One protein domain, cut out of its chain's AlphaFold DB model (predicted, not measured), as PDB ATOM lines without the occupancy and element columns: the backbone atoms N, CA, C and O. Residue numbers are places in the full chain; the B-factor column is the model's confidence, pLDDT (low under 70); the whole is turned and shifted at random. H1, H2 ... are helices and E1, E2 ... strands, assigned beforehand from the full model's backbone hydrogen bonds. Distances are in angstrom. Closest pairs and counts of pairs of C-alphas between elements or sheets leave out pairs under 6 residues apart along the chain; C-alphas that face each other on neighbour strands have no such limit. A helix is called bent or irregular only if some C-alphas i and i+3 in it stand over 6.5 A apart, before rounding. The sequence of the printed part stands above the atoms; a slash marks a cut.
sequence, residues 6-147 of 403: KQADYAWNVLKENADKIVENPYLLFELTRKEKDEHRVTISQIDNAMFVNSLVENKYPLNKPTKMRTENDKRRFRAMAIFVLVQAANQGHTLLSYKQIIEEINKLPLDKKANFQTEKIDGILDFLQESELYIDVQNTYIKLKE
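What this domain is: This is residues 6 to 147 of the 403 residues of an uncharacterized protein of Acinetobacter guillouiae (UniProt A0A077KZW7). Two lobes meet at the long helix H6: one lobe holds the short helices H1 to H4, with H3 packed on H6, and the other holds H6 itself, with H7 packed across it and the small hairpin E1 and E2 packed beside it. H8 and H9 lie in the second lobe, and residues 54 to 61, with H5, stick out beyond the first. The printed part has 142 residues with nine named helices, H1 to H9, followed by E1 and E2, an antiparallel two-stranded sheet; the class is mostly helix. The whole is compact, with a radius of gyration of the C-alphas of 15.3 A and spans of 46 by 31 by 27 A.

Where its parts are: H1, residues 6 to 13, begins with C-alpha 6 at (110.290, 78.878, 62.440) and is 10.4 A long. H2, residues 16 to 24, 13.5 A, is irregular: C-alphas 17 and 20 are 7.8 A apart. H3 is residues 28 to 33, H4 residues 44 to 51, 10.3 A, and H5 residues 55 to 60. H6, residues 75 to 91, is 24.5 A long, starting at C-alpha 75, (92.319, 74.043, 83.176). H7 is residues 99 to 108, 14.6 A; H8 is residues 120 to 123 and H9 residues 126 to 130. E1, residues 134 to 137, is 10.1 A long, and E2, residues 142 to 145, 10.6 A, ends with C-alpha 145 at (83.980, 78.201, 68.924).

How they stand to each other: H1 and H2 meet only through their link. H1 and H3 are close but not clearly touching, C-alphas 11 and 29 being closest at 7.5 A. H2 and H3 touch only at the corner, and only just, with 3 pairs of C-alphas within 8 A; the closest are 22 and 28, 5.6 A. H3 and H6 touch, at a shallow tilt of 29 degrees, the same way; the closest C-alphas are 31 and 80, 6.7 A, and H6 touches with residues 80 to 83 alone. H4 and H6 are close but not clearly touching, with C-alphas 44 and 80 closest at 7.2 A. H6, with residues 81 to 86 alone, touches H7 at 89 degrees, about perpendicular; C-alphas 82 and 102 are closest, 6.3 A. The closest C-alphas of H6 and E2 are 86 and 145, 6.6 A. H8 is close to H7 but not clearly touching, with C-alphas 122 and 99 closest at 7.6 A; H9 is likewise close to H6, with C-alphas 129 and 79 closest at 6.2 A. E1 and E2 form a hairpin, with N 135 to O 144 and N 144 to O 135 within hydrogen-bond range, both 2.9 A. Each O i to N i+4 pair is within range in H1, H3, H4, H6, H7 and H9, against 3 of 5 in H2 and 1 of 2 in H5; H8 is too short for such a pair.

The domain as a whole: The two C-alphas farthest apart, of Lys 60 and Gln 139, are 47.5 A apart. The printed part has no cut. The links from H5 to H6, 14 residues, and from H7 to H8, 11 residues, are long. The mean pLDDT of the printed part is 89.6; residues 55 to 56 are under 70.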
ATOM      1  N   LYS A   6     111.360  77.992  62.925       94.19
ATOM      2  CA  LYS A   6     110.290  78.878  62.440       94.19
ATOM      3  C   LYS A   6     109.221  79.151  63.501       94.19
ATOM      4  O   LYS A   6     108.796  80.289  63.649       94.19
ATOM      5  N   GLN A   7     108.811  78.132  64.258       95.19
ATOM      6  CA  GLN A   7     107.856  78.302  65.359       95.19
ATOM      7  C   GLN A   7     108.439  79.177  66.474       95.19
ATOM      8  O   GLN A   7     107.748  80.046  66.996       95.19
ATOM      9  N   ALA A   8     109.709  78.960  66.831       92.44
ATOM     10  CA  ALA A   8     110.393  79.752  67.848       92.44
ATOM     11  C   ALA A   8     110.565  81.213  67.408       92.44
ATOM     12  O   ALA A   8     110.270  82.117  68.186       92.44
ATOM     13  N   ASP A   9     110.976  81.441  66.158       94.50
ATOM     14  CA  ASP A   9     111.105  82.779  65.578       94.50
ATOM     15  C   ASP A   9     109.757  83.514  65.545       94.50
ATOM     16  O   ASP A   9     109.657  84.653  65.997       94.50
ATOM     17  N   TYR A  10     108.689  82.832  65.118       94.44
ATOM     18  CA  TYR A  10     107.340  83.393  65.119       94.44
ATOM     19  C   TYR A  10     106.866  83.746  66.534       94.44
ATOM     20  O   TYR A  10     106.401  84.859  66.775       94.44
ATOM     21  N   ALA A  11     107.027  82.834  67.497       92.19
ATOM     22  CA  ALA A  11     106.663  83.098  68.885       92.19
ATOM     23  C   ALA A  11     107.448  84.286  69.469       92.19
ATOM     24  O   ALA A  11     106.869  85.121  70.160       92.19
ATOM     25  N   TRP A  12     108.743  84.392  69.161       92.12
ATOM     26  CA  TRP A  12     109.606  85.456  69.670       92.12
ATOM     27  C   TRP A  12     109.321  86.820  69.036       92.12
ATOM     28  O   TRP A  12     109.278  87.828  69.735       92.12
ATOM     29  N   ASN A  13     109.121  86.873  67.720       94.00
ATOM     30  CA  ASN A  13     109.005  88.139  66.996       94.00
ATOM     31  C   ASN A  13     107.561  88.639  66.892       94.00
ATOM     32  O   ASN A  13     107.333  89.849  66.955       94.00
ATOM     33  N   VAL A  14     106.598  87.725  66.743       94.75
ATOM     34  CA  VAL A  14     105.187  88.053  66.483       94.75
ATOM     35  C   VAL A  14     104.358  88.023  67.763       94.75
ATOM     36  O   VAL A  14     103.567  88.931  67.991       94.75
ATOM     37  N   LEU A  15     104.570  87.036  68.641       94.62
ATOM     38  CA  LEU A  15     103.764  86.869  69.862       94.62
ATOM     39  C   LEU A  15     104.355  87.563  71.103       94.62
ATOM     40  O   LEU A  15     103.867  87.351  72.213       94.62
ATOM     41  N   LYS A  16     105.382  88.410  70.943       92.06
ATOM     42  CA  LYS A  16     106.079  89.083  72.059       92.06
ATOM     43  C   LYS A  16     105.163  89.895  72.973       92.06
ATOM     44  O   LYS A  16     105.380  89.929  74.178       92.06
ATOM     45  N   GLU A  17     104.116  90.513  72.426       92.94
ATOM     46  CA  GLU A  17     103.151  91.303  73.206       92.94
ATOM     47  C   GLU A  17     102.263  90.420  74.098       92.94
ATOM     48  O   GLU A  17     101.651  90.893  75.052       92.94
ATOM     49  N   ASN A  18     102.219  89.115  73.822       93.94
ATOM     50  CA  ASN A  18     101.537  88.119  74.632       93.94
ATOM     51  C   ASN A  18     102.496  87.323  75.529       93.94
ATOM     52  O   ASN A  18     102.039  86.374  76.162       93.94
ATOM     53  N   ALA A  19     103.786  87.680  75.608       92.19
ATOM     54  CA  ALA A  19     104.797  86.892  76.315       92.19
ATOM     55  C   ALA A  19     104.407  86.595  77.772       92.19
ATOM     56  O   ALA A  19     104.401  85.431  78.164       92.19
ATOM     57  N   ASP A  20     103.989  87.606  78.536       93.44
ATOM     58  CA  ASP A  20     103.576  87.429  79.936       93.44
ATOM     59  C   ASP A  20     102.390  86.461  80.056       93.44
ATOM     60  O   ASP A  20     102.414  85.513  80.844       93.44
ATOM     61  N   LYS A  21     101.389  86.619  79.180       93.75
ATOM     62  CA  LYS A  21     100.221  85.728  79.121       93.75
ATOM     63  C   LYS A  21     100.612  84.304  78.729       93.75
ATOM     64  O   LYS A  21     100.041  83.355  79.254       93.75
ATOM     65  N   ILE A  22     101.570  84.131  77.818       94.19
ATOM     66  CA  ILE A  22     102.079  82.817  77.395       94.19
ATOM     67  C   ILE A  22     102.865  82.150  78.531       94.19
ATOM     68  O   ILE A  22     102.746  80.944  78.733       94.19
ATOM     69  N   VAL A  23     103.635  82.908  79.314       92.69
ATOM     70  CA  VAL A  23     104.323  82.391  80.506       92.69
ATOM     71  C   VAL A  23     103.307  81.913  81.550       92.69
ATOM     72  O   VAL A  23     103.502  80.855  82.158       92.69
ATOM     73  N   GLU A  24     102.201  82.638  81.724       93.81
ATOM     74  CA  GLU A  24     101.076  82.237  82.580       93.81
ATOM     75  C   GLU A  24     100.273  81.059  82.016       93.81
ATOM     76  O   GLU A  24      99.829  80.185  82.766       93.81
ATOM     77  N   ASN A  25     100.098  81.001  80.700       94.44
ATOM     78  CA  ASN A  25      99.402  79.937  79.999       94.44
ATOM     79  C   ASN A  25     100.135  79.528  78.710       94.44
ATOM     80  O   ASN A  25      99.834  80.050  77.633       94.44
ATOM     81  N   PRO A  26     101.015  78.511  78.784       94.19
ATOM     82  CA  PRO A  26     101.769  78.034  77.625       94.19
ATOM     83  C   PRO A  26     100.898  77.533  76.472       94.19
ATOM     84  O   PRO A  26     101.323  77.596  75.320       94.19
ATOM     85  N   TYR A  27      99.667  77.082  76.746       94.75
ATOM     86  CA  TYR A  27      98.740  76.640  75.702       94.75
ATOM     87  C   TYR A  27      98.215  77.774  74.818       94.75
ATOM     88  O   TYR A  27      97.710  77.496  73.732       94.75
ATOM     89  N   LEU A  28      98.426  79.039  75.198       95.25
ATOM     90  CA  LEU A  28      98.202  80.160  74.290       95.25
ATOM     91  C   LEU A  28      99.073  80.077  73.033       95.25
ATOM     92  O   LEU A  28      98.665  80.595  72.004       95.25
ATOM     93  N   LEU A  29     100.220  79.385  73.062       95.44
ATOM     94  CA  LEU A  29     100.990  79.129  71.840       95.44
ATOM     95  C   LEU A  29     100.173  78.341  70.812       95.44
ATOM     96  O   LEU A  29     100.238  78.654  69.629       95.44
ATOM     97  N   PHE A  30      99.377  77.360  71.243       95.50
ATOM     98  CA  PHE A  30      98.452  76.656  70.355       95.50
ATOM     99  C   PHE A  30      97.309  77.579  69.922       95.50
ATOM    100  O   PHE A  30      97.066  77.726  68.727       95.50
ATOM    101  N   GLU A  31      96.643  78.236  70.876       95.00
ATOM    102  CA  GLU A  31      95.470  79.076  70.592       95.00
ATOM    103  C   GLU A  31      95.799  80.211  69.603       95.00
ATOM    104  O   GLU A  31      95.095  80.381  68.610       95.00
ATOM    105  N   LEU A  32      96.905  80.930  69.820       94.75
ATOM    106  CA  LEU A  32      97.319  82.082  69.010       94.75
ATOM    107  C   LEU A  32      97.867  81.689  67.633       94.75
ATOM    108  O   LEU A  32      97.793  82.486  66.704       94.75
ATOM    109  N   THR A  33      98.405  80.476  67.475       95.12
ATOM    110  CA  THR A  33      98.994  80.042  66.196       95.12
ATOM    111  C   THR A  33      98.076  79.146  65.371       95.12
ATOM    112  O   THR A  33      98.353  78.942  64.194       95.12
ATOM    113  N   ARG A  34      96.958  78.632  65.912       92.69
ATOM    114  CA  ARG A  34      96.087  77.657  65.212       92.69
ATOM    115  C   ARG A  34      95.570  78.138  63.849       92.69
ATOM    116  O   ARG A  34      95.309  77.320  62.972       92.69
ATOM    117  N   LYS A  35      95.406  79.456  63.677       92.44
ATOM    118  CA  LYS A  35      94.925  80.100  62.442       92.44
ATOM    119  C   LYS A  35      96.057  80.578  61.516       92.44
ATOM    120  O   LYS A  35      95.793  81.148  60.459       92.44
ATOM    121  N   GLU A  36      97.312  80.321  61.875       94.31
ATOM    122  CA  GLU A  36      98.485  80.687  61.080       94.31
ATOM    123  C   GLU A  36      98.854  79.608  60.060       94.31
ATOM    124  O   GLU A  36      98.199  78.568  59.972       94.31
ATOM    125  N   LYS A  37      99.890  79.861  59.251       92.12
ATOM    126  CA  LYS A  37     100.468  78.847  58.352       92.12
ATOM    127  C   LYS A  37     101.007  77.659  59.152       92.12
ATOM    128  O   LYS A  37     101.525  77.847  60.250       92.12
ATOM    129  N   ASP A  38     100.973  76.465  58.564       91.06
ATOM    130  CA  ASP A  38     101.373  75.217  59.235       91.06
ATOM    131  C   ASP A  38     102.770  75.264  59.868       91.06
ATOM    132  O   ASP A  38     102.975  74.739  60.957       91.06
ATOM    133  N   GLU A  39     103.721  75.956  59.241       92.88
ATOM    134  CA  GLU A  39     105.091  76.098  59.753       92.88
ATOM    135  C   GLU A  39     105.209  76.917  61.053       92.88
ATOM    136  O   GLU A  39     106.229  76.816  61.737       92.88
ATOM    137  N   HIS A  40     104.181  77.699  61.399       94.56
ATOM    138  CA  HIS A  40     104.107  78.507  62.620       94.56
ATOM    139  C   HIS A  40     103.188  77.894  63.687       94.56
ATOM    140  O   HIS A  40     103.268  78.279  64.851       94.56
ATOM    141  N   ARG A  41     102.327  76.933  63.318       94.50
ATOM    142  CA  ARG A  41     101.363  76.298  64.230       94.50
ATOM    143  C   ARG A  41     102.076  75.485  65.298       94.50
ATOM    144  O   ARG A  41     102.791  74.548  64.964       94.50
ATOM    145  N   VAL A  42     101.831  75.783  66.569       95.25
ATOM    146  CA  VAL A  42     102.316  74.989  67.706       95.25
ATOM    147  C   VAL A  42     101.218  74.031  68.155       95.25
ATOM    148  O   VAL A  42     100.094  74.443  68.417       95.25
ATOM    149  N   THR A  43     101.526  72.738  68.256       93.12
ATOM    150  CA  THR A  43     100.533  71.719  68.639       93.12
ATOM    151  C   THR A  43     100.441  71.527  70.155       93.12
ATOM    152  O   THR A  43     101.410  71.743  70.884       93.12
ATOM    153  N   ILE A  44      99.297  71.021  70.632       92.31
ATOM    154  CA  ILE A  44      99.107  70.636  72.043       92.31
ATOM    155  C   ILE A  44     100.177  69.625  72.483       92.31
ATOM    156  O   ILE A  44     100.747  69.784  73.553       92.31
ATOM    157  N   SER A  45     100.518  68.641  71.641       90.06
ATOM    158  CA  SER A  45     101.554  67.642  71.952       90.06
ATOM    159  C   SER A  45     102.946  68.266  72.125       90.06
ATOM    160  O   SER A  45     103.692  67.882  73.024       90.06
ATOM    161  N   GLN A  46     103.314  69.270  71.318       91.50
ATOM    162  CA  GLN A  46     104.586  69.983  71.500       91.50
ATOM    163  C   GLN A  46     104.651  70.706  72.852       91.50
ATOM    164  O   GLN A  46     105.713  70.731  73.478       91.50
ATOM    165  N   ILE A  47     103.525  71.263  73.303       91.75
ATOM    166  CA  ILE A  47     103.412  71.958  74.590       91.75
ATOM    167  C   ILE A  47     103.401  70.944  75.738       91.75
ATOM    168  O   ILE A  47     104.176  71.095  76.679       91.75
ATOM    169  N   ASP A  48     102.621  69.864  75.634       89.88
ATOM    170  CA  ASP A  48     102.594  68.762  76.604       89.88
ATOM    171  C   ASP A  48     104.002  68.197  76.843       89.88
ATOM    172  O   ASP A  48     104.424  68.053  77.988       89.88
ATOM    173  N   ASN A  49     104.770  67.965  75.774       86.06
ATOM    174  CA  ASN A  49     106.153  67.489  75.859       86.06
ATOM    175  C   ASN A  49     107.093  68.455  76.596       86.06
ATOM    176  O   ASN A  49     108.104  68.030  77.154       86.06
ATOM    177  N   ALA A  50     106.795  69.757  76.584       85.19
ATOM    178  CA  ALA A  50     107.558  70.757  77.322       85.19
ATOM    179  C   ALA A  50     107.098  70.890  78.783       85.19
ATOM    180  O   ALA A  50     107.907  71.232  79.642       85.19
ATOM    181  N   MET A  51     105.817  70.640  79.063       86.31
ATOM    182  CA  MET A  51     105.213  70.842  80.383       86.31
ATOM    183  C   MET A  51     105.269  69.596  81.273       86.31
ATOM    184  O   MET A  51     105.389  69.725  82.489       86.31
ATOM    185  N   PHE A  52     105.238  68.401  80.680       82.50
ATOM    186  CA  PHE A  52     105.287  67.107  81.368       82.50
ATOM    187  C   PHE A  52     106.592  66.363  81.047       82.50
ATOM    188  O   PHE A  52     106.585  65.203  80.627       82.50
ATOM    189  N   VAL A  53     107.725  67.054  81.207       74.12
ATOM    190  CA  VAL A  53     109.064  66.501  80.954       74.12
ATOM    191  C   VAL A  53     109.405  65.349  81.904       74.12
ATOM    192  O   VAL A  53     108.914  65.269  83.027       74.12
ATOM    193  N   ASN A  54     110.289  64.452  81.461       70.56
ATOM    194  CA  ASN A  54     110.848  63.406  82.319       70.56
ATOM    195  C   ASN A  54     111.578  64.039  83.526       70.56
ATOM    196  O   ASN A  54     112.231  65.078  83.388       70.56
ATOM    197  N   SER A  55     111.506  63.384  84.688       67.69
ATOM    198  CA  SER A  55     112.092  63.823  85.962       67.69
ATOM    199  C   SER A  55     113.572  64.215  85.869       67.69
ATOM    200  O   SER A  55     114.008  65.133  86.562       67.69
ATOM    201  N   LEU A  56     114.348  63.596  84.972       63.97
ATOM    202  CA  LEU A  56     115.753  63.961  84.735       63.97
ATOM    203  C   LEU A  56     115.934  65.401  84.224       63.97
ATOM    204  O   LEU A  56     116.893  66.074  84.599       63.97
ATOM    205  N   VAL A  57     115.025  65.877  83.370       70.62
ATOM    206  CA  VAL A  57     115.059  67.245  82.834       70.62
ATOM    207  C   VAL A  57     114.482  68.225  83.851       70.62
ATOM    208  O   VAL A  57     115.064  69.291  84.043       70.62
ATOM    209  N   GLU A  58     113.402  67.845  84.544       72.31
ATOM    210  CA  GLU A  58     112.791  68.677  85.592       72.31
ATOM    211  C   GLU A  58     113.792  69.007  86.710       72.31
ATOM    212  O   GLU A  58     113.860  70.149  87.156       72.31
ATOM    213  N   ASN A  59     114.635  68.045  87.101       74.56
ATOM    214  CA  ASN A  59     115.656  68.254  88.129       74.56
ATOM    215  C   ASN A  59     116.768  69.225  87.697       74.56
ATOM    216  O   ASN A  59     117.346  69.907  88.540       74.56
ATOM    217  N   LYS A  60     117.091  69.283  86.398       80.62
ATOM    218  CA  LYS A  60     118.158  70.151  85.873       80.62
ATOM    219  C   LYS A  60     117.657  71.559  85.545       80.62
ATOM    220  O   LYS A  60     118.395  72.522  85.733       80.62
ATOM    221  N   TYR A  61     116.424  71.673  85.057       79.62
ATOM    222  CA  TYR A  61     115.805  72.932  84.641       79.62
ATOM    223  C   TYR A  61     114.334  72.967  85.087       79.62
ATOM    224  O   TYR A  61     113.437  72.718  84.276       79.62
ATOM    225  N   PRO A  62     114.060  73.241  86.375       79.81
ATOM    226  CA  PRO A  62     112.703  73.196  86.898       79.81
ATOM    227  C   PRO A  62     111.843  74.326  86.326       79.81
ATOM    228  O   PRO A  62     112.256  75.486  86.274       79.81
ATOM    229  N   LEU A  63     110.607  73.995  85.948       83.69
ATOM    230  CA  LEU A  63     109.591  74.999  85.641       83.69
ATOM    231  C   LEU A  63     109.109  75.648  86.940       83.69
ATOM    232  O   LEU A  63     108.741  74.955  87.891       83.69
ATOM    233  N   ASN A  64     109.055  76.978  86.962       85.81
ATOM    234  CA  ASN A  64     108.548  77.751  88.093       85.81
ATOM    235  C   ASN A  64     107.107  78.216  87.845       85.81
ATOM    236  O   ASN A  64     106.598  78.175  86.723       85.81
ATOM    237  N   LYS A  65     106.421  78.651  88.907       85.88
ATOM    238  CA  LYS A  65     105.145  79.367  88.754       85.88
ATOM    239  C   LYS A  65     105.392  80.677  87.981       85.88
ATOM    240  O   LYS A  65     106.437  81.283  88.205       85.88
ATOM    241  N   PRO A  66     104.457  81.125  87.124       88.31
ATOM    242  CA  PRO A  66     103.118  80.564  86.881       88.31
ATOM    243  C   PRO A  66     103.070  79.430  85.835       88.31
ATOM    244  O   PRO A  66     102.064  78.724  85.740       88.31
ATOM    245  N   THR A  67     104.156  79.199  85.097       87.56
ATOM    246  CA  THR A  67     104.227  78.226  83.993       87.56
ATOM    247  C   THR A  67     104.025  76.780  84.448       87.56
ATOM    248  O   THR A  67     103.345  76.014  83.768       87.56
ATOM    249  N   LYS A  68     104.566  76.400  85.614       86.56
ATOM    250  CA  LYS A  68     104.487  75.023  86.130       86.56
ATOM    251  C   LYS A  68     103.033  74.535  86.233       86.56
ATOM    252  O   LYS A  68     102.211  75.139  86.927       86.56
ATOM    253  N   MET A  69     102.729  73.411  85.586       85.19
ATOM    254  CA  MET A  69     101.445  72.712  85.715       85.19
ATOM    255  C   MET A  69     101.471  71.782  86.925       85.19
ATOM    256  O   MET A  69     102.500  71.189  87.243       85.19
ATOM    257  N   ARG A  70     100.343  71.689  87.638       73.31
ATOM    258  CA  ARG A  70     100.245  70.841  88.840       73.31
ATOM    259  C   ARG A  70      99.829  69.412  88.520       73.31
ATOM    260  O   ARG A  70     100.264  68.500  89.208       73.31
ATOM    261  N   THR A  71      98.951  69.243  87.536       85.06
ATOM    262  CA  THR A  71      98.376  67.951  87.152       85.06
ATOM    263  C   THR A  71      98.075  67.937  85.659       85.06
ATOM    264  O   THR A  71      97.969  68.982  85.015       85.06
ATOM    265  N   GLU A  72      97.865  66.746  85.115       85.50
ATOM    266  CA  GLU A  72      97.419  66.508  83.743       85.50
ATOM    267  C   GLU A  72      96.018  67.085  83.468       85.50
ATOM    268  O   GLU A  72      95.655  67.270  82.308       85.50
ATOM    269  N   ASN A  73      95.255  67.399  84.522       86.94
ATOM    270  CA  ASN A  73      93.908  67.970  84.463       86.94
ATOM    271  C   ASN A  73      93.906  69.513  84.552       86.94
ATOM    272  O   ASN A  73      92.901  70.102  84.950       86.94
ATOM    273  N   ASP A  74      95.027  70.176  84.256       91.06
ATOM    274  CA  ASP A  74      95.131  71.637  84.305       91.06
ATOM    275  C   ASP A  74      94.079  72.312  83.397       91.06
ATOM    276  O   ASP A  74      93.908  71.938  82.234       91.06
ATOM    277  N   LYS A  75      93.382  73.335  83.911       92.06
ATOM    278  CA  LYS A  75      92.319  74.043  83.176       92.06
ATOM    279  C   LYS A  75      92.808  74.659  81.863       92.06
ATOM    280  O   LYS A  75      92.066  74.696  80.885       92.06
ATOM    281  N   ARG A  76      94.072  75.098  81.820       93.62
ATOM    282  CA  ARG A  76      94.714  75.666  80.627       93.62
ATOM    283  C   ARG A  76      94.824  74.628  79.513       93.62
ATOM    284  O   ARG A  76      94.500  74.910  78.363       93.62
ATOM    285  N   ARG A  77      95.220  73.409  79.891       93.00
ATOM    286  CA  ARG A  77      95.312  72.244  79.006       93.00
ATOM    287  C   ARG A  77      93.938  71.833  78.495       93.00
ATOM    288  O   ARG A  77      93.768  71.642  77.294       93.00
ATOM    289  N   PHE A  78      92.958  71.759  79.398       92.75
ATOM    290  CA  PHE A  78      91.573  71.447  79.048       92.75
ATOM    291  C   PHE A  78      91.022  72.405  77.989       92.75
ATOM    292  O   PHE A  78      90.491  71.956  76.979       92.75
ATOM    293  N   ARG A  79      91.197  73.718  78.184       94.44
ATOM    294  CA  ARG A  79      90.719  74.742  77.246       94.44
ATOM    295  C   ARG A  79      91.276  74.549  75.839       94.44
ATOM    296  O   ARG A  79      90.516  74.553  74.875       94.44
ATOM    297  N   ALA A  80      92.581  74.318  75.723       94.88
ATOM    298  CA  ALA A  80      93.216  74.065  74.434       94.88
ATOM    299  C   ALA A  80      92.686  72.790  73.764       94.88
ATOM    300  O   ALA A  80      92.408  72.796  72.567       94.88
ATOM    301  N   MET A  81      92.484  71.717  74.534       94.75
ATOM    302  CA  MET A  81      91.895  70.476  74.023       94.75
ATOM    303  C   MET A  81      90.438  70.651  73.598       94.75
ATOM    304  O   MET A  81      90.053  70.129  72.556       94.75
ATOM    305  N   ALA A  82      89.646  71.420  74.348       95.44
ATOM    306  CA  ALA A  82      88.272  71.744  73.988       95.44
ATOM    307  C   ALA A  82      88.217  72.527  72.667       95.44
ATOM    308  O   ALA A  82      87.459  72.156  71.774       95.44
ATOM    309  N   ILE A  83      89.073  73.543  72.495       96.56
ATOM    310  CA  ILE A  83      89.207  74.274  71.224       96.56
ATOM    311  C   ILE A  83      89.592  73.314  70.092       96.56
ATOM    312  O   ILE A  83      88.967  73.334  69.034       96.56
ATOM    313  N   PHE A  84      90.591  72.453  70.302       95.75
ATOM    314  CA  PHE A  84      91.041  71.491  69.294       95.75
ATOM    315  C   PHE A  84      89.926  70.532  68.858       95.75
ATOM    316  O   PHE A  84      89.687  70.366  67.662       95.75
ATOM    317  N   VAL A  85      89.213  69.943  69.819       96.19
ATOM    318  CA  VAL A  85      88.081  69.044  69.569       96.19
ATOM    319  C   VAL A  85      86.959  69.766  68.828       96.19
ATOM    320  O   VAL A  85      86.424  69.225  67.866       96.19
ATOM    321  N   LEU A  86      86.628  71.000  69.212       97.06
ATOM    322  CA  LEU A  86      85.604  71.784  68.520       97.06
ATOM    323  C   LEU A  86      86.006  72.116  67.076       97.06
ATOM    324  O   LEU A  86      85.160  72.070  66.188       97.06
ATOM    325  N   VAL A  87      87.289  72.388  66.810       94.94
ATOM    326  CA  VAL A  87      87.800  72.563  65.437       94.94
ATOM    327  C   VAL A  87      87.656  71.270  64.627       94.94
ATOM    328  O   VAL A  87      87.244  71.314  63.469       94.94
ATOM    329  N   GLN A  88      87.957  70.108  65.214       95.00
ATOM    330  CA  GLN A  88      87.743  68.821  64.543       95.00
ATOM    331  C   GLN A  88      86.259  68.552  64.275       95.00
ATOM    332  O   GLN A  88      85.908  68.109  63.182       95.00
ATOM    333  N   ALA A  89      85.396  68.863  65.239       96.25
ATOM    334  CA  ALA A  89      83.955  68.708  65.118       96.25
ATOM    335  C   ALA A  89      83.379  69.613  64.015       96.25
ATOM    336  O   ALA A  89      82.570  69.148  63.213       96.25
ATOM    337  N   ALA A  90      83.864  70.852  63.893       94.69
ATOM    338  CA  ALA A  90      83.504  71.764  62.804       94.69
ATOM    339  C   ALA A  90      83.849  71.194  61.423       94.69
ATOM    340  O   ALA A  90      83.018  71.236  60.515       94.69
ATOM    341  N   ASN A  91      85.017  70.560  61.278       91.56
ATOM    342  CA  ASN A  91      85.396  69.870  60.039       91.56
ATOM    343  C   ASN A  91      84.509  68.650  59.724       91.56
ATOM    344  O   ASN A  91      84.471  68.205  58.579       91.56
ATOM    345  N   GLN A  92      83.795  68.116  60.717       92.94
ATOM    346  CA  GLN A  92      82.817  67.032  60.571       92.94
ATOM    347  C   GLN A  92      81.370  67.540  60.444       92.94
ATOM    348  O   GLN A  92      80.443  66.738  60.363       92.94
ATOM    349  N   GLY A  93      81.159  68.859  60.422       93.62
ATOM    350  CA  GLY A  93      79.842  69.472  60.260       93.62
ATOM    351  C   GLY A  93      79.200  70.011  61.540       93.62
ATOM    352  O   GLY A  93      78.167  70.677  61.466       93.62
ATOM    353  N   HIS A  94      79.797  69.784  62.710       96.06
ATOM    354  CA  HIS A  94      79.243  70.209  63.996       96.06
ATOM    355  C   HIS A  94      79.688  71.623  64.381       96.06
ATOM    356  O   HIS A  94      80.876  71.902  64.472       96.06
ATOM    357  N   THR A  95      78.747  72.512  64.699       96.25
ATOM    358  CA  THR A  95      79.064  73.896  65.119       96.25
ATOM    359  C   THR A  95      79.046  74.075  66.637       96.25
ATOM    360  O   THR A  95      79.412  75.132  67.150       96.25
ATOM    361  N   LEU A  96      78.641  73.030  67.364       97.12
ATOM    362  CA  LEU A  96      78.625  72.937  68.822       97.12
ATOM    363  C   LEU A  96      78.829  71.500  69.273       97.12
ATOM    364  O   LEU A  96      78.510  70.568  68.535       97.12
ATOM    365  N   LEU A  97      79.267  71.341  70.517       97.38
ATOM    366  CA  LEU A  97      79.249  70.068  71.230       97.38
ATOM    367  C   LEU A  97      78.716  70.276  72.648       97.38
ATOM    368  O   LEU A  97      79.009  71.284  73.293       97.38
ATOM    369  N   SER A  98      77.960  69.300  73.148       96.62
ATOM    370  CA  SER A  98      77.608  69.245  74.570       96.62
ATOM    371  C   SER A  98      78.851  69.035  75.438       96.62
ATOM    372  O   SER A  98      79.860  68.489  74.982       96.62
ATOM    373  N   TYR A  99      78.768  69.393  76.720       94.12
ATOM    374  CA  TYR A  99      79.848  69.153  77.690       94.12
ATOM    375  C   TYR A  99      80.311  67.693  77.696       94.12
ATOM    376  O   TYR A  99      81.508  67.412  77.679       94.12
ATOM    377  N   LYS A 100      79.355  66.759  77.650       93.44
ATOM    378  CA  LYS A 100      79.625  65.320  77.603       93.44
ATOM    379  C   LYS A 100      80.423  64.931  76.356       93.44
ATOM    380  O   LYS A 100      81.446  64.265  76.482       93.44
ATOM    381  N   GLN A 101      79.997  65.385  75.177       95.94
ATOM    382  CA  GLN A 101      80.692  65.091  73.919       95.94
ATOM    383  C   GLN A 101      82.115  65.652  73.909       95.94
ATOM    384  O   GLN A 101      83.031  64.969  73.469       95.94
ATOM    385  N   ILE A 102      82.330  66.860  74.443       94.88
ATOM    386  CA  ILE A 102      83.675  67.447  74.538       94.88
ATOM    387  C   ILE A 102      84.589  66.553  75.372       94.88
ATOM    388  O   ILE A 102      85.695  66.241  74.944       94.88
ATOM    389  N   ILE A 103      84.127  66.103  76.537       92.50
ATOM    390  CA  ILE A 103      84.903  65.214  77.409       92.50
ATOM    391  C   ILE A 103      85.194  63.878  76.716       92.50
ATOM    392  O   ILE A 103      86.327  63.398  76.760       92.50
ATOM    393  N   GLU A 104      84.197  63.288  76.055       92.62
ATOM    394  CA  GLU A 104      84.353  62.035  75.311       92.62
ATOM    395  C   GLU A 104      85.393  62.154  74.193       92.62
ATOM    396  O   GLU A 104      86.274  61.301  74.093       92.62
ATOM    397  N   GLU A 105      85.338  63.215  73.390       93.88
ATOM    398  CA  GLU A 105      86.297  63.448  72.309       93.88
ATOM    399  C   GLU A 105      87.699  63.781  72.835       93.88
ATOM    400  O   GLU A 105      88.685  63.258  72.316       93.88
ATOM    401  N   ILE A 106      87.822  64.557  73.923       92.62
ATOM    402  CA  ILE A 106      89.120  64.807  74.573       92.62
ATOM    403  C   ILE A 106      89.745  63.491  75.057       92.62
ATOM    404  O   ILE A 106      90.941  63.264  74.863       92.62
ATOM    405  N   ASN A 107      88.949  62.594  75.644       88.31
ATOM    406  CA  ASN A 107      89.428  61.301  76.139       88.31
ATOM    407  C   ASN A 107      89.860  60.337  75.014       88.31
ATOM    408  O   ASN A 107      90.623  59.402  75.275       88.31
ATOM    409  N   LYS A 108      89.401  60.559  73.774       90.75
ATOM    410  CA  LYS A 108      89.825  59.808  72.578       90.75
ATOM    411  C   LYS A 108      91.140  60.317  71.983       90.75
ATOM    412  O   LYS A 108      91.727  59.616  71.158       90.75
ATOM    413  N   LEU A 109      91.621  61.498  72.380       89.44
ATOM    414  CA  LEU A 109      92.859  62.054  71.838       89.44
ATOM    415  C   LEU A 109      94.063  61.148  72.170       89.44
ATOM    416  O   LEU A 109      94.211  60.708  73.316       89.44
ATOM    417  N   PRO A 110      94.964  60.886  71.203       86.00
ATOM    418  CA  PRO A 110      96.130  60.025  71.391       86.00
ATOM    419  C   PRO A 110      97.257  60.781  72.113       86.00
ATOM    420  O   PRO A 110      98.310  61.059  71.547       86.00
ATOM    421  N   LEU A 111      97.010  61.173  73.362       80.88
ATOM    422  CA  LEU A 111      97.954  61.926  74.183       80.88
ATOM    423  C   LEU A 111      98.769  60.985  75.069       80.88
ATOM    424  O   LEU A 111      98.202  60.123  75.743       80.88
ATOM    425  N   ASP A 112     100.079  61.224  75.148       76.81
ATOM    426  CA  ASP A 112     100.997  60.450  75.997       76.81
ATOM    427  C   ASP A 112     100.597  60.509  77.480       76.81
ATOM    428  O   ASP A 112     100.712  59.536  78.227       76.81
ATOM    429  N   LYS A 113     100.081  61.667  77.910       78.06
ATOM    430  CA  LYS A 113      99.577  61.915  79.263       78.06
ATOM    431  C   LYS A 113      98.062  62.054  79.242       78.06
ATOM    432  O   LYS A 113      97.534  63.151  79.046       78.06
ATOM    433  N   LYS A 114      97.347  60.949  79.454       78.44
ATOM    434  CA  LYS A 114      95.882  60.977  79.547       78.44
ATOM    435  C   LYS A 114      95.431  61.795  80.756       78.44
ATOM    436  O   LYS A 114      95.933  61.617  81.862       78.44
ATOM    437  N   ALA A 115      94.478  62.685  80.522       74.00
ATOM    438  CA  ALA A 115      93.744  63.379  81.568       74.00
ATOM    439  C   ALA A 115      92.434  62.631  81.848       74.00
ATOM    440  O   ALA A 115      91.908  61.956  80.968       74.00
ATOM    441  N   ASN A 116      91.910  62.751  83.067       78.25
ATOM    442  CA  ASN A 116      90.593  62.226  83.431       78.25
ATOM    443  C   ASN A 116      89.673  63.409  83.743       78.25
ATOM    444  O   ASN A 116      89.457  63.792  84.908       78.25
ATOM    445  N   PHE A 117      89.221  64.061  82.672       79.00
ATOM    446  CA  PHE A 117      88.282  65.167  82.767       79.00
ATOM    447  C   PHE A 117      86.872  64.635  83.018       79.00
ATOM    448  O   PHE A 117      86.463  63.617  82.466       79.00
ATOM    449  N   GLN A 118      86.143  65.338  83.876       78.56
ATOM    450  CA  GLN A 118      84.765  65.034  84.249       78.56
ATOM    451  C   GLN A 118      83.916  66.276  83.988       78.56
ATOM    452  O   GLN A 118      84.432  67.395  84.069       78.56
ATOM    453  N   THR A 119      82.638  66.087  83.674       78.19
ATOM    454  CA  THR A 119      81.708  67.164  83.311       78.19
ATOM    455  C   THR A 119      81.560  68.208  84.414       78.19
ATOM    456  O   THR A 119      81.594  69.399  84.127       78.19
ATOM    457  N   GLU A 120      81.539  67.780  85.675       76.56
ATOM    458  CA  GLU A 120      81.373  68.637  86.860       76.56
ATOM    459  C   GLU A 120      82.546  69.615  87.036       76.56
ATOM    460  O   GLU A 120      82.447  70.624  87.731       76.56
ATOM    461  N   LYS A 121      83.690  69.328  86.403       76.75
ATOM    462  CA  LYS A 121      84.862  70.208  86.435       76.75
ATOM    463  C   LYS A 121      84.748  71.374  85.455       76.75
ATOM    464  O   LYS A 121      85.490  72.335  85.632       76.75
ATOM    465  N   ILE A 122      83.870  71.296  84.449       82.38
ATOM    466  CA  ILE A 122      83.654  72.381  83.479       82.38
ATOM    467  C   ILE A 122      82.998  73.575  84.177       82.38
ATOM    468  O   ILE A 122      83.458  74.701  83.996       82.38
ATOM    469  N   ASP A 123      82.014  73.323  85.043       82.88
ATOM    470  CA  ASP A 123      81.294  74.369  85.782       82.88
ATOM    471  C   ASP A 123      82.236  75.224  86.646       82.88
ATOM    472  O   ASP A 123      82.102  76.443  86.719       82.88
ATOM    473  N   GLY A 124      83.263  74.603  87.236       85.06
ATOM    474  CA  GLY A 124      84.268  75.296  88.047       85.06
ATOM    475  C   GLY A 124      85.285  76.132  87.259       85.06
ATOM    476  O   GLY A 124      86.137  76.778  87.874       85.06
ATOM    477  N   ILE A 125      85.259  76.101  85.921       89.62
ATOM    478  CA  ILE A 125      86.216  76.819  85.061       89.62
ATOM    479  C   ILE A 125      85.547  77.655  83.962       89.62
ATOM    480  O   ILE A 125      86.252  78.122  83.069       89.62
ATOM    481  N   LEU A 126      84.228  77.866  84.019       89.31
ATOM    482  CA  LEU A 126      83.463  78.570  82.979       89.31
ATOM    483  C   LEU A 126      84.036  79.952  82.650       89.31
ATOM    484  O   LEU A 126      84.336  80.209  81.486       89.31
ATOM    485  N   ASP A 127      84.282  80.787  83.664       88.94
ATOM    486  CA  ASP A 127      84.835  82.138  83.477       88.94
ATOM    487  C   ASP A 127      86.175  82.094  82.723       88.94
ATOM    488  O   ASP A 127      86.395  82.811  81.751       88.94
ATOM    489  N   PHE A 128      87.047  81.152  83.095       91.81
ATOM    490  CA  PHE A 128      88.347  80.962  82.448       91.81
ATOM    491  C   PHE A 128      88.236  80.481  80.989       91.81
ATOM    492  O   PHE A 128      89.104  80.773  80.157       91.81
ATOM    493  N   LEU A 129      87.202  79.701  80.672       91.69
ATOM    494  CA  LEU A 129      86.941  79.243  79.310       91.69
ATOM    495  C   LEU A 129      86.376  80.379  78.440       91.69
ATOM    496  O   LEU A 129      86.781  80.502  77.283       91.69
ATOM    497  N   GLN A 130      85.510  81.232  78.993       86.81
ATOM    498  CA  GLN A 130      84.915  82.382  78.293       86.81
ATOM    499  C   GLN A 130      85.927  83.486  77.951       86.81
ATOM    500  O   GLN A 130      85.739  84.207  76.974       86.81
ATOM    501  N   GLU A 131      87.041  83.582  78.680       82.75
ATOM    502  CA  GLU A 131      88.168  84.474  78.347       82.75
ATOM    503  C   GLU A 131      88.920  84.083  77.051       82.75
ATOM    504  O   GLU A 131      89.918  84.714  76.698       82.75
ATOM    505  N   SER A 132      88.486  83.038  76.339       83.75
ATOM    506  CA  SER A 132      89.126  82.541  75.113       83.75
ATOM    507  C   SER A 132      88.219  82.635  73.877       83.75
ATOM    508  O   SER A 132      87.200  83.322  73.873       83.75
ATOM    509  N   GLU A 133      88.578  81.949  72.789       87.50
ATOM    510  CA  GLU A 133      87.762  81.849  71.570       87.50
ATOM    511  C   GLU A 133      86.604  80.835  71.706       87.50
ATOM    512  O   GLU A 133      86.215  80.192  70.729       87.50
ATOM    513  N   LEU A 134      86.048  80.675  72.908       95.62
ATOM    514  CA  LEU A 134      84.928  79.783  73.196       95.62
ATOM    515  C   LEU A 134      83.679  80.581  73.575       95.62
ATOM    516  O   LEU A 134      83.751  81.572  74.297       95.62
ATOM    517  N   TYR A 135      82.525  80.104  73.120       96.00
ATOM    518  CA  TYR A 135      81.215  80.521  73.608       96.00
ATOM    519  C   TYR A 135      80.589  79.369  74.388       96.00
ATOM    520  O   TYR A 135      80.621  78.227  73.926       96.00
ATOM    521  N   ILE A 136      80.012  79.663  75.552       95.12
ATOM    522  CA  ILE A 136      79.443  78.655  76.449       95.12
ATOM    523  C   ILE A 136      77.989  78.998  76.739       95.12
ATOM    524  O   ILE A 136      77.698  80.066  77.274       95.12
ATOM    525  N   ASP A 137      77.095  78.068  76.427       94.38
ATOM    526  CA  ASP A 137      75.688  78.140  76.795       94.38
ATOM    527  C   ASP A 137      75.455  77.247  78.014       94.38
ATOM    528  O   ASP A 137      75.364  76.022  77.904       94.38
ATOM    529  N   VAL A 138      75.396  77.875  79.190       91.94
ATOM    530  CA  VAL A 138      75.223  77.172  80.471       91.94
ATOM    531  C   VAL A 138      73.831  76.550  80.574       91.94
ATOM    532  O   VAL A 138      73.690  75.453  81.104       91.94
ATOM    533  N   GLN A 139      72.806  77.214  80.032       92.44
ATOM    534  CA  GLN A 139      71.422  76.747  80.109       92.44
ATOM    535  C   GLN A 139      71.217  75.461  79.305       92.44
ATOM    536  O   GLN A 139      70.548  74.538  79.765       92.44
ATOM    537  N   ASN A 140      71.803  75.398  78.111       93.31
ATOM    538  CA  ASN A 140      71.678  74.263  77.202       93.31
ATOM    539  C   ASN A 140      72.889  73.313  77.253       93.31
ATOM    540  O   ASN A 140      72.917  72.312  76.536       93.31
ATOM    541  N   THR A 141      73.880  73.586  78.107       93.50
ATOM    542  CA  THR A 141      75.052  72.735  78.392       93.50
ATOM    543  C   THR A 141      75.927  72.399  77.172       93.50
ATOM    544  O   THR A 141      76.391  71.265  77.002       93.50
ATOM    545  N   TYR A 142      76.175  73.385  76.304       95.44
ATOM    546  CA  TYR A 142      77.042  73.223  75.130       95.44
ATOM    547  C   TYR A 142      78.110  74.313  75.016       95.44
ATOM    548  O   TYR A 142      77.971  75.418  75.542       95.44
ATOM    549  N   ILE A 143      79.182  73.999  74.284       96.38
ATOM    550  CA  ILE A 143      80.259  74.934  73.939       96.38
ATOM    551  C   ILE A 143      80.387  75.009  72.416       96.38
ATOM    552  O   ILE A 143      80.206  74.014  71.706       96.38
ATOM    553  N   LYS A 144      80.709  76.202  71.920       96.38
ATOM    554  CA  LYS A 144      81.039  76.498  70.522       96.38
ATOM    555  C   LYS A 144      82.385  77.198  70.432       96.38
ATOM    556  O   LYS A 144      82.815  77.843  71.387       96.38
ATOM    557  N   LEU A 145      83.005  77.163  69.254       96.38
ATOM    558  CA  LEU A 145      83.980  78.201  68.924       96.38
ATOM    559  C   LEU A 145      83.228  79.529  68.795       96.38
ATOM    560  O   LEU A 145      82.157  79.579  68.187       96.38
ATOM    561  N   LYS A 146      83.796  80.595  69.353       95.31
ATOM    562  CA  LYS A 146      83.181  81.927  69.408       95.31
ATOM    563  C   LYS A 146      82.761  82.442  68.030       95.31
ATOM    564  O   LYS A 146      81.673  82.977  67.891       95.31
ATOM    565  N   GLU A 147      83.554  82.165  66.998       94.75
ATOM    566  CA  GLU A 147      83.235  82.557  65.621       94.75
ATOM    567  C   GLU A 147      81.902  81.979  65.109       94.75
ATOM    568  O   GLU A 147      81.170  82.682  64.422       94.75
TER     569      GLU A 147